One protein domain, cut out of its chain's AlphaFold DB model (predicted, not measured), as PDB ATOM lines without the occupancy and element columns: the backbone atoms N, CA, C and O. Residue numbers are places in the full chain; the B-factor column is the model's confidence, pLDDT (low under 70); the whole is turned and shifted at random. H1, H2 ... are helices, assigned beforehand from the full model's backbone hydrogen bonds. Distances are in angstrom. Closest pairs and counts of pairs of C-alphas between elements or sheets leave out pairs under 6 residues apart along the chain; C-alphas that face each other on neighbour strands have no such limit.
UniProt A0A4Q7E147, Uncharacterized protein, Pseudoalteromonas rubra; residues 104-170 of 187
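What this domain is: This is residues 104 to 170 of the 187 residues of an uncharacterized protein of Pseudoalteromonas rubra (UniProt A0A4Q7E147). A long helix, H2, and a shorter one, H1, meet as a narrow V near the last residues of H1 and the first of H2, and a long tail without a named element leaves the far end of H2 and folds back towards H1, making a loose, open frame. The tail's residues 149 to 155, of which 149 belongs to H2, stick out at the end away from the V. The printed part has 67 residues with two named helices, H1 then H2, and no named strand; its class is all helix. It is loose, with a radius of gyration of the C-alphas of 14.9 A, and spans 46 by 23 by 16 A, only just a rod.

How they stand to each other: H1, residues 104 to 118, and H2, residues 123 to 149, only just touch, with 3 pairs of C-alphas within 8 A. The closest C-alphas of the two are those of Lys 113 and Leu 126, 6.9 A apart. H1 touches H2 with residues 113 to 117 alone, and H2 touches H1 with residues 123 to 126 alone. They run opposite ways at a shallow tilt of 33 degrees, only just short of steep, and form a helical hairpin. Their centres are 17.4 A apart. In H1 and H2 every O i to N i+4 pair is within hydrogen-bond range.

Where its parts are: H1 begins at C-alpha 104, (256.950, 103.013, -14.794), and measures 21.2 A from first to last C-alpha. A tight link of 4 residues leads to H2, which begins at C-alpha 123, (235.820, 102.567, -17.756), and ends at C-alpha 149, (259.749, 115.322, 11.129), 39.6 A away. Residues 150 to 170 have no named element.

The domain as a whole: The two C-alphas farthest apart are those of Gly 120 and Asp 151, 46.3 A. The printed part has no cut. Its mean pLDDT is 73.9; residue 144, residues 147 to 148 and residues 150 to 170 are under 70.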
ATOM      1  N   ALA A 104     257.170 104.375 -15.278       79.00
ATOM      2  CA  ALA A 104     256.950 103.013 -14.794       79.00
ATOM      3  C   ALA A 104     255.541 102.850 -14.206       79.00
ATOM      4  O   ALA A 104     254.824 101.927 -14.576       79.00
ATOM      5  N   GLU A 105     255.114 103.800 -13.374       80.44
ATOM      6  CA  GLU A 105     253.761 103.835 -12.811       80.44
ATOM      7  C   GLU A 105     252.696 104.016 -13.905       80.44
ATOM      8  O   GLU A 105     251.657 103.360 -13.881       80.44
ATOM      9  N   ALA A 106     252.961 104.864 -14.905       86.81
ATOM     10  CA  ALA A 106     252.054 105.037 -16.038       86.81
ATOM     11  C   ALA A 106     251.859 103.734 -16.832       86.81
ATOM     12  O   ALA A 106     250.731 103.398 -17.192       86.81
ATOM     13  N   LEU A 107     252.939 102.992 -17.088       84.75
ATOM     14  CA  LEU A 107     252.878 101.699 -17.771       84.75
ATOM     15  C   LEU A 107     252.153 100.645 -16.930       84.75
ATOM     16  O   LEU A 107     251.325  99.914 -17.467       84.75
ATOM     17  N   ASP A 108     252.413 100.597 -15.624       83.38
ATOM     18  CA  ASP A 108     251.734  99.675 -14.709       83.38
ATOM     19  C   ASP A 108     250.216  99.917 -14.701       83.38
ATOM     20  O   ASP A 108     249.429  98.977 -14.824       83.38
ATOM     21  N   TRP A 109     249.788 101.185 -14.701       86.69
ATOM     22  CA  TRP A 109     248.375 101.546 -14.818       86.69
ATOM     23  C   TRP A 109     247.745 101.172 -16.156       86.69
ATOM     24  O   TRP A 109     246.576 100.787 -16.175       86.69
ATOM     25  N   LEU A 110     248.475 101.274 -17.269       87.31
ATOM     26  CA  LEU A 110     247.965 100.834 -18.572       87.31
ATOM     27  C   LEU A 110     247.738  99.323 -18.587       87.31
ATOM     28  O   LEU A 110     246.655  98.872 -18.956       87.31
ATOM     29  N   VAL A 111     248.714  98.553 -18.103       86.00
ATOM     30  CA  VAL A 111     248.604  97.091 -17.995       86.00
ATOM     31  C   VAL A 111     247.455  96.703 -17.062       86.00
ATOM     32  O   VAL A 111     246.662  95.811 -17.372       86.00
ATOM     33  N   LEU A 112     247.318  97.394 -15.929       85.62
ATOM     34  CA  LEU A 112     246.226  97.178 -14.988       85.62
ATOM     35  C   LEU A 112     244.862  97.520 -15.602       85.62
ATOM     36  O   LEU A 112     243.918  96.743 -15.447       85.62
ATOM     37  N   LYS A 113     244.756  98.641 -16.331       87.12
ATOM     38  CA  LYS A 113     243.540  99.046 -17.052       87.12
ATOM     39  C   LYS A 113     243.118  97.956 -18.030       87.12
ATOM     40  O   LYS A 113     241.981  97.501 -17.954       87.12
ATOM     41  N   GLU A 114     244.022  97.501 -18.893       84.62
ATOM     42  CA  GLU A 114     243.733  96.444 -19.871       84.62
ATOM     43  C   GLU A 114     243.289  95.147 -19.188       84.62
ATOM     44  O   GLU A 114     242.292  94.535 -19.580       84.62
ATOM     45  N   LYS A 115     243.972  94.756 -18.105       83.19
ATOM     46  CA  LYS A 115     243.621  93.566 -17.323       83.19
ATOM     47  C   LYS A 115     242.220  93.678 -16.730       83.19
ATOM     48  O   LYS A 115     241.443  92.733 -16.842       83.19
ATOM     49  N   LEU A 116     241.856  94.811 -16.140       83.75
ATOM     50  CA  LEU A 116     240.520  94.999 -15.575       83.75
ATOM     51  C   LEU A 116     239.443  95.109 -16.669       83.75
ATOM     52  O   LEU A 116     238.380  94.506 -16.541       83.75
ATOM     53  N   GLN A 117     239.720  95.767 -17.795       84.50
ATOM     54  CA  GLN A 117     238.799  95.768 -18.939       84.50
ATOM     55  C   GLN A 117     238.557  94.349 -19.470       84.50
ATOM     56  O   GLN A 117     237.414  93.984 -19.739       84.50
ATOM     57  N   SER A 118     239.597  93.509 -19.532       78.06
ATOM     58  CA  SER A 118     239.466  92.098 -19.930       78.06
ATOM     59  C   SER A 118     238.587  91.273 -18.979       78.06
ATOM     60  O   SER A 118     237.990  90.279 -19.388       78.06
ATOM     61  N   LEU A 119     238.469  91.704 -17.718       81.38
ATOM     62  CA  LEU A 119     237.596  91.099 -16.710       81.38
ATOM     63  C   LEU A 119     236.163  91.660 -16.742       81.38
ATOM     64  O   LEU A 119     235.325  91.211 -15.962       81.38
ATOM     65  N   GLY A 120     235.870  92.608 -17.636       81.88
ATOM     66  CA  GLY A 120     234.543  93.197 -17.814       81.88
ATOM     67  C   GLY A 120     234.258  94.424 -16.946       81.88
ATOM     68  O   GLY A 120     233.104  94.840 -16.863       81.88
ATOM     69  N   TYR A 121     235.268  95.016 -16.301       86.50
ATOM     70  CA  TYR A 121     235.085  96.279 -15.582       86.50
ATOM     71  C   TYR A 121     234.901  97.442 -16.565       86.50
ATOM     72  O   TYR A 121     235.646  97.567 -17.541       86.50
ATOM     73  N   SER A 122     233.912  98.300 -16.299       87.25
ATOM     74  CA  SER A 122     233.637  99.477 -17.125       87.25
ATOM     75  C   SER A 122     234.662 100.587 -16.882       87.25
ATOM     76  O   SER A 122     235.293 100.647 -15.825       87.25
ATOM     77  N   GLU A 123     234.833 101.486 -17.852       85.88
ATOM     78  CA  GLU A 123     235.820 102.567 -17.756       85.88
ATOM     79  C   GLU A 123     235.548 103.510 -16.575       85.88
ATOM     80  O   GLU A 123     236.485 103.953 -15.912       85.88
ATOM     81  N   GLU A 124     234.280 103.742 -16.235       88.19
ATOM     82  CA  GLU A 124     233.886 104.566 -15.090       88.19
ATOM     83  C   GLU A 124     234.377 103.971 -13.765       88.19
ATOM     84  O   GLU A 124     234.819 104.707 -12.882       88.19
ATOM     85  N   VAL A 125     234.346 102.641 -13.629       88.00
ATOM     86  CA  VAL A 125     234.848 101.945 -12.434       88.00
ATOM     87  C   VAL A 125     236.369 102.067 -12.344       88.00
ATOM     88  O   VAL A 125     236.909 102.282 -11.261       88.00
ATOM     89  N   LEU A 126     237.071 101.995 -13.475       87.94
ATOM     90  CA  LEU A 126     238.530 102.148 -13.509       87.94
ATOM     91  C   LEU A 126     238.961 103.560 -13.114       87.94
ATOM     92  O   LEU A 126     239.934 103.716 -12.377       87.94
ATOM     93  N   LEU A 127     238.214 104.579 -13.544       88.31
ATOM     94  CA  LEU A 127     238.440 105.964 -13.129       88.31
ATOM     95  C   LEU A 127     238.217 106.156 -11.625       88.31
ATOM     96  O   LEU A 127     238.991 106.867 -10.985       88.31
ATOM     97  N   GLN A 128     237.216 105.492 -11.037       89.19
ATOM     98  CA  GLN A 128     236.999 105.524  -9.586       89.19
ATOM     99  C   GLN A 128     238.168 104.890  -8.827       89.19
ATOM    100  O   GLN A 128     238.708 105.507  -7.910       89.19
ATOM    101  N   ILE A 129     238.626 103.708  -9.249       87.75
ATOM    102  CA  ILE A 129     239.797 103.047  -8.648       87.75
ATOM    103  C   ILE A 129     241.034 103.947  -8.748       87.75
ATOM    104  O   ILE A 129     241.776 104.099  -7.779       87.75
ATOM    105  N   TYR A 130     241.227 104.600  -9.896       87.62
ATOM    106  CA  TYR A 130     242.320 105.547 -10.077       87.62
ATOM    107  C   TYR A 130     242.219 106.743  -9.122       87.62
ATOM    108  O   TYR A 130     243.211 107.118  -8.500       87.62
ATOM    109  N   SER A 131     241.025 107.322  -8.949       88.06
ATOM    110  CA  SER A 131     240.829 108.440  -8.016       88.06
ATOM    111  C   SER A 131     241.148 108.072  -6.565       88.06
ATOM    112  O   SER A 131     241.842 108.840  -5.900       88.06
ATOM    113  N   ILE A 132     240.759 106.871  -6.116       88.00
ATOM    114  CA  ILE A 132     241.108 106.352  -4.784       88.00
ATOM    115  C   ILE A 132     242.629 106.306  -4.625       88.00
ATOM    116  O   ILE A 132     243.162 106.771  -3.621       88.00
ATOM    117  N   ARG A 133     243.357 105.833  -5.646       82.44
ATOM    118  CA  ARG A 133     244.824 105.802  -5.593       82.44
ATOM    119  C   ARG A 133     245.435 107.191  -5.440       82.44
ATOM    120  O   ARG A 133     246.384 107.363  -4.676       82.44
ATOM    121  N   ILE A 134     244.942 108.175  -6.189       83.94
ATOM    122  CA  ILE A 134     245.464 109.544  -6.109       83.94
ATOM    123  C   ILE A 134     245.307 110.099  -4.688       83.94
ATOM    124  O   ILE A 134     246.208 110.779  -4.193       83.94
ATOM    125  N   GLU A 135     244.198 109.792  -4.015       85.88
ATOM    126  CA  GLU A 135     243.983 110.157  -2.612       85.88
ATOM    127  C   GLU A 135     244.931 109.413  -1.668       85.88
ATOM    128  O   GLU A 135     245.572 110.050  -0.830       85.88
ATOM    129  N   GLU A 136     245.109 108.101  -1.843       81.56
ATOM    130  CA  GLU A 136     246.071 107.315  -1.059       81.56
ATOM    131  C   GLU A 136     247.483 107.893  -1.152       81.56
ATOM    132  O   GLU A 136     248.134 108.092  -0.130       81.56
ATOM    133  N   ILE A 137     247.956 108.221  -2.359       78.38
ATOM    134  CA  ILE A 137     249.293 108.798  -2.565       78.38
ATOM    135  C   ILE A 137     249.446 110.117  -1.796       78.38
ATOM    136  O   ILE A 137     250.496 110.352  -1.191       78.38
ATOM    137  N   LYS A 138     248.415 110.974  -1.785       81.56
ATOM    138  CA  LYS A 138     248.441 112.242  -1.037       81.56
ATOM    139  C   LYS A 138     248.548 111.999   0.465       81.56
ATOM    140  O   LYS A 138     249.467 112.522   1.092       81.56
ATOM    141  N   VAL A 139     247.678 111.150   1.011       80.75
ATOM    142  CA  VAL A 139     247.676 110.796   2.441       80.75
ATOM    143  C   VAL A 139     249.008 110.168   2.854       80.75
ATOM    144  O   VAL A 139     249.534 110.452   3.928       80.75
ATOM    145  N   LEU A 140     249.588 109.324   2.002       71.94
ATOM    146  CA  LEU A 140     250.874 108.687   2.272       71.94
ATOM    147  C   LEU A 140     252.019 109.688   2.285       71.94
ATOM    148  O   LEU A 140     252.874 109.615   3.160       71.94
ATOM    149  N   LYS A 141     252.022 110.648   1.361       74.25
ATOM    150  CA  LYS A 141     253.035 111.702   1.339       74.25
ATOM    151  C   LYS A 141     252.979 112.562   2.601       74.25
ATOM    152  O   LYS A 141     254.024 112.885   3.155       74.25
ATOM    153  N   GLU A 142     251.781 112.895   3.075       80.62
ATOM    154  CA  GLU A 142     251.592 113.620   4.339       80.62
ATOM    155  C   GLU A 142     252.124 112.821   5.534       80.62
ATOM    156  O   GLU A 142     252.865 113.361   6.355       80.62
ATOM    157  N   LYS A 143     251.829 111.516   5.597       75.50
ATOM    158  CA  LYS A 143     252.357 110.628   6.645       75.50
ATOM    159  C   LYS A 143     253.876 110.501   6.599       75.50
ATOM    160  O   LYS A 143     254.512 110.587   7.640       75.50
ATOM    161  N   GLN A 144     254.464 110.357   5.413       67.38
ATOM    162  CA  GLN A 144     255.919 110.287   5.249       67.38
ATOM    163  C   GLN A 144     256.611 111.574   5.700       67.38
ATOM    164  O   GLN A 144     257.663 111.511   6.328       67.38
ATOM    165  N   LEU A 145     256.031 112.740   5.401       72.75
ATOM    166  CA  LEU A 145     256.556 114.017   5.883       72.75
ATOM    167  C   LEU A 145     256.490 114.100   7.414       72.75
ATOM    168  O   LEU A 145     257.488 114.442   8.039       72.75
ATOM    169  N   ALA A 146     255.368 113.693   8.015       73.94
ATOM    170  CA  ALA A 146     255.219 113.649   9.469       73.94
ATOM    171  C   ALA A 146     256.184 112.650  10.147       73.94
ATOM    172  O   ALA A 146     256.719 112.935  11.214       73.94
ATOM    173  N   GLU A 147     256.445 111.493   9.529       67.38
ATOM    174  CA  GLU A 147     257.414 110.497  10.016       67.38
ATOM    175  C   GLU A 147     258.855 111.025   9.972       67.38
ATOM    176  O   GLU A 147     259.619 110.814  10.915       67.38
ATOM    177  N   VAL A 148     259.222 111.746   8.905       68.38
ATOM    178  CA  VAL A 148     260.545 112.380   8.764       68.38
ATOM    179  C   VAL A 148     260.742 113.498   9.791       68.38
ATOM    180  O   VAL A 148     261.834 113.629  10.339       68.38
ATOM    181  N   GLU A 149     259.704 114.282  10.088       70.94
ATOM    182  CA  GLU A 149     259.749 115.322  11.129       70.94
ATOM    183  C   GLU A 149     259.818 114.742  12.553       70.94
ATOM    184  O   GLU A 149     260.319 115.401  13.463       70.94
ATOM    185  N   SER A 150     259.352 113.506  12.750       67.12
ATOM    186  CA  SER A 150     259.288 112.828  14.051       67.12
ATOM    187  C   SER A 150     260.581 112.097  14.461       67.12
ATOM    188  O   SER A 150     260.571 111.429  15.496       67.12
ATOM    189  N   ASP A 151     261.666 112.179  13.681       62.44
ATOM    190  CA  ASP A 151     262.916 111.410  13.888       62.44
ATOM    191  C   ASP A 151     262.662 109.892  14.051       62.44
ATOM    192  O   ASP A 151     263.328 109.182  14.806       62.44
ATOM    193  N   ALA A 152     261.627 109.388  13.365       58.91
ATOM    194  CA  ALA A 152     261.261 107.980  13.396       58.91
ATOM    195  C   ALA A 152     262.282 107.139  12.607       58.91
ATOM    196  O   ALA A 152     262.760 107.544  11.545       58.91
ATOM    197  N   ASP A 153     262.598 105.954  13.140       57.25
ATOM    198  CA  ASP A 153     263.602 105.023  12.616       57.25
ATOM    199  C   ASP A 153     263.476 104.830  11.081       57.25
ATOM    200  O   ASP A 153     262.415 104.411  10.598       57.25
ATOM    201  N   PRO A 154     264.532 105.109  10.285       55.97
ATOM    202  CA  PRO A 154     264.490 105.060   8.823       55.97
ATOM    203  C   PRO A 154     264.115 103.694   8.233       55.97
ATOM    204  O   PRO A 154     263.768 103.639   7.049       55.97
ATOM    205  N   TYR A 155     264.167 102.620   9.023       53.41
ATOM    206  CA  TYR A 155     263.799 101.266   8.604       53.41
ATOM    207  C   TYR A 155     262.303 100.949   8.727       53.41
ATOM    208  O   TYR A 155     261.868  99.917   8.223       53.41
ATOM    209  N   ASN A 156     261.506 101.831   9.339       52.88
ATOM    210  CA  ASN A 156     260.061 101.647   9.527       52.88
ATOM    211  C   ASN A 156     259.211 102.522   8.588       52.88
ATOM    212  O   ASN A 156     258.041 102.789   8.859       52.88
ATOM    213  N   LYS A 157     259.798 102.992   7.480       53.19
ATOM    214  CA  LYS A 157     259.105 103.816   6.484       53.19
ATOM    215  C   LYS A 157     258.036 103.006   5.754       53.19
ATOM    216  O   LYS A 157     258.261 101.870   5.346       53.19
ATOM    217  N   THR A 158     256.878 103.625   5.551       53.00
ATOM    218  CA  THR A 158     255.723 103.046   4.850       53.00
ATOM    219  C   THR A 158     256.075 102.482   3.457       53.00
ATOM    220  O   THR A 158     256.301 103.215   2.493       53.00
ATOM    221  N   VAL A 159     256.087 101.145   3.341       52.81
ATOM    222  CA  VAL A 159     256.334 100.363   2.111       52.81
ATOM    223  C   VAL A 159     255.062 100.312   1.262       52.81
ATOM    224  O   VAL A 159     254.330  99.329   1.298       52.81
ATOM    225  N   ILE A 160     254.701 101.391   0.563       50.03
ATOM    226  CA  ILE A 160     253.455 101.389  -0.246       50.03
ATOM    227  C   ILE A 160     253.696 101.745  -1.727       50.03
ATOM    228  O   ILE A 160     252.787 101.701  -2.561       50.03
ATOM    229  N   TYR A 161     254.951 101.984  -2.107       50.75
ATOM    230  CA  TYR A 161     255.378 101.837  -3.496       50.75
ATOM    231  C   TYR A 161     256.814 101.333  -3.535       50.75
ATOM    232  O   TYR A 161     257.763 102.115  -3.583       50.75
ATOM    233  N   ASP A 162     256.966 100.015  -3.460       54.81
ATOM    234  CA  ASP A 162     258.221  99.392  -3.840       54.81
ATOM    235  C   ASP A 162     258.193  99.199  -5.364       54.81
ATOM    236  O   ASP A 162     257.380  98.411  -5.850       54.81
ATOM    237  N   PRO A 163     259.033  99.893  -6.151       50.78
ATOM    238  CA  PRO A 163     259.144  99.624  -7.581       50.78
ATOM    239  C   PRO A 163     259.578  98.177  -7.883       50.78
ATOM    240  O   PRO A 163     259.412  97.732  -9.017       50.78
ATOM    241  N   MET A 164     260.087  97.430  -6.893       51.16
ATOM    242  CA  MET A 164     260.331  95.987  -6.989       51.16
ATOM    243  C   MET A 164     259.045  95.140  -6.892       51.16
ATOM    244  O   MET A 164     259.086  93.951  -7.203       51.16
ATOM    245  N   SER A 165     257.901  95.717  -6.499       57.47
ATOM    246  CA  SER A 165     256.594  95.048  -6.400       57.47
ATOM    247  C   SER A 165     255.498  95.831  -7.155       57.47
ATOM    248  O   SER A 165     254.671  96.511  -6.543       57.47
ATOM    249  N   PRO A 166     255.483  95.773  -8.504       60.19
ATOM    250  CA  PRO A 166     254.508  96.489  -9.334       60.19
ATOM    251  C   PRO A 166     253.074  95.991  -9.100       60.19
ATOM    252  O   PRO A 166     252.848  94.799  -8.871       60.19
ATOM    253  N   PHE A 167     252.072  96.865  -9.196       61.25
ATOM    254  CA  PHE A 167     250.686  96.537  -8.835       61.25
ATOM    255  C   PHE A 167     250.059  95.483  -9.745       61.25
ATOM    256  O   PHE A 167     249.243  94.678  -9.284       61.25
ATOM    257  N   ASN A 168     250.457  95.435 -11.019       57.34
ATOM    258  CA  ASN A 168     250.002  94.398 -11.946       57.34
ATOM    259  C   ASN A 168     250.260  92.961 -11.440       57.34
ATOM    260  O   ASN A 168     249.516  92.044 -11.820       57.34
ATOM    261  N   SER A 169     251.254  92.783 -10.562       58.62
ATOM    262  CA  SER A 169     251.690  91.500 -10.012       58.62
ATOM    263  C   SER A 169     250.833  91.019  -8.838       58.62
ATOM    264  O   SER A 169     250.774  89.821  -8.577       58.62
ATOM    265  N   ILE A 170     250.109  91.929  -8.174       56.91
ATOM    266  CA  ILE A 170     249.345  91.636  -6.950       56.91
ATOM    267  C   ILE A 170     247.974  91.030  -7.275       56.91
ATOM    268  O   ILE A 170     247.426  90.258  -6.490       56.91
TER     269      ILE A 170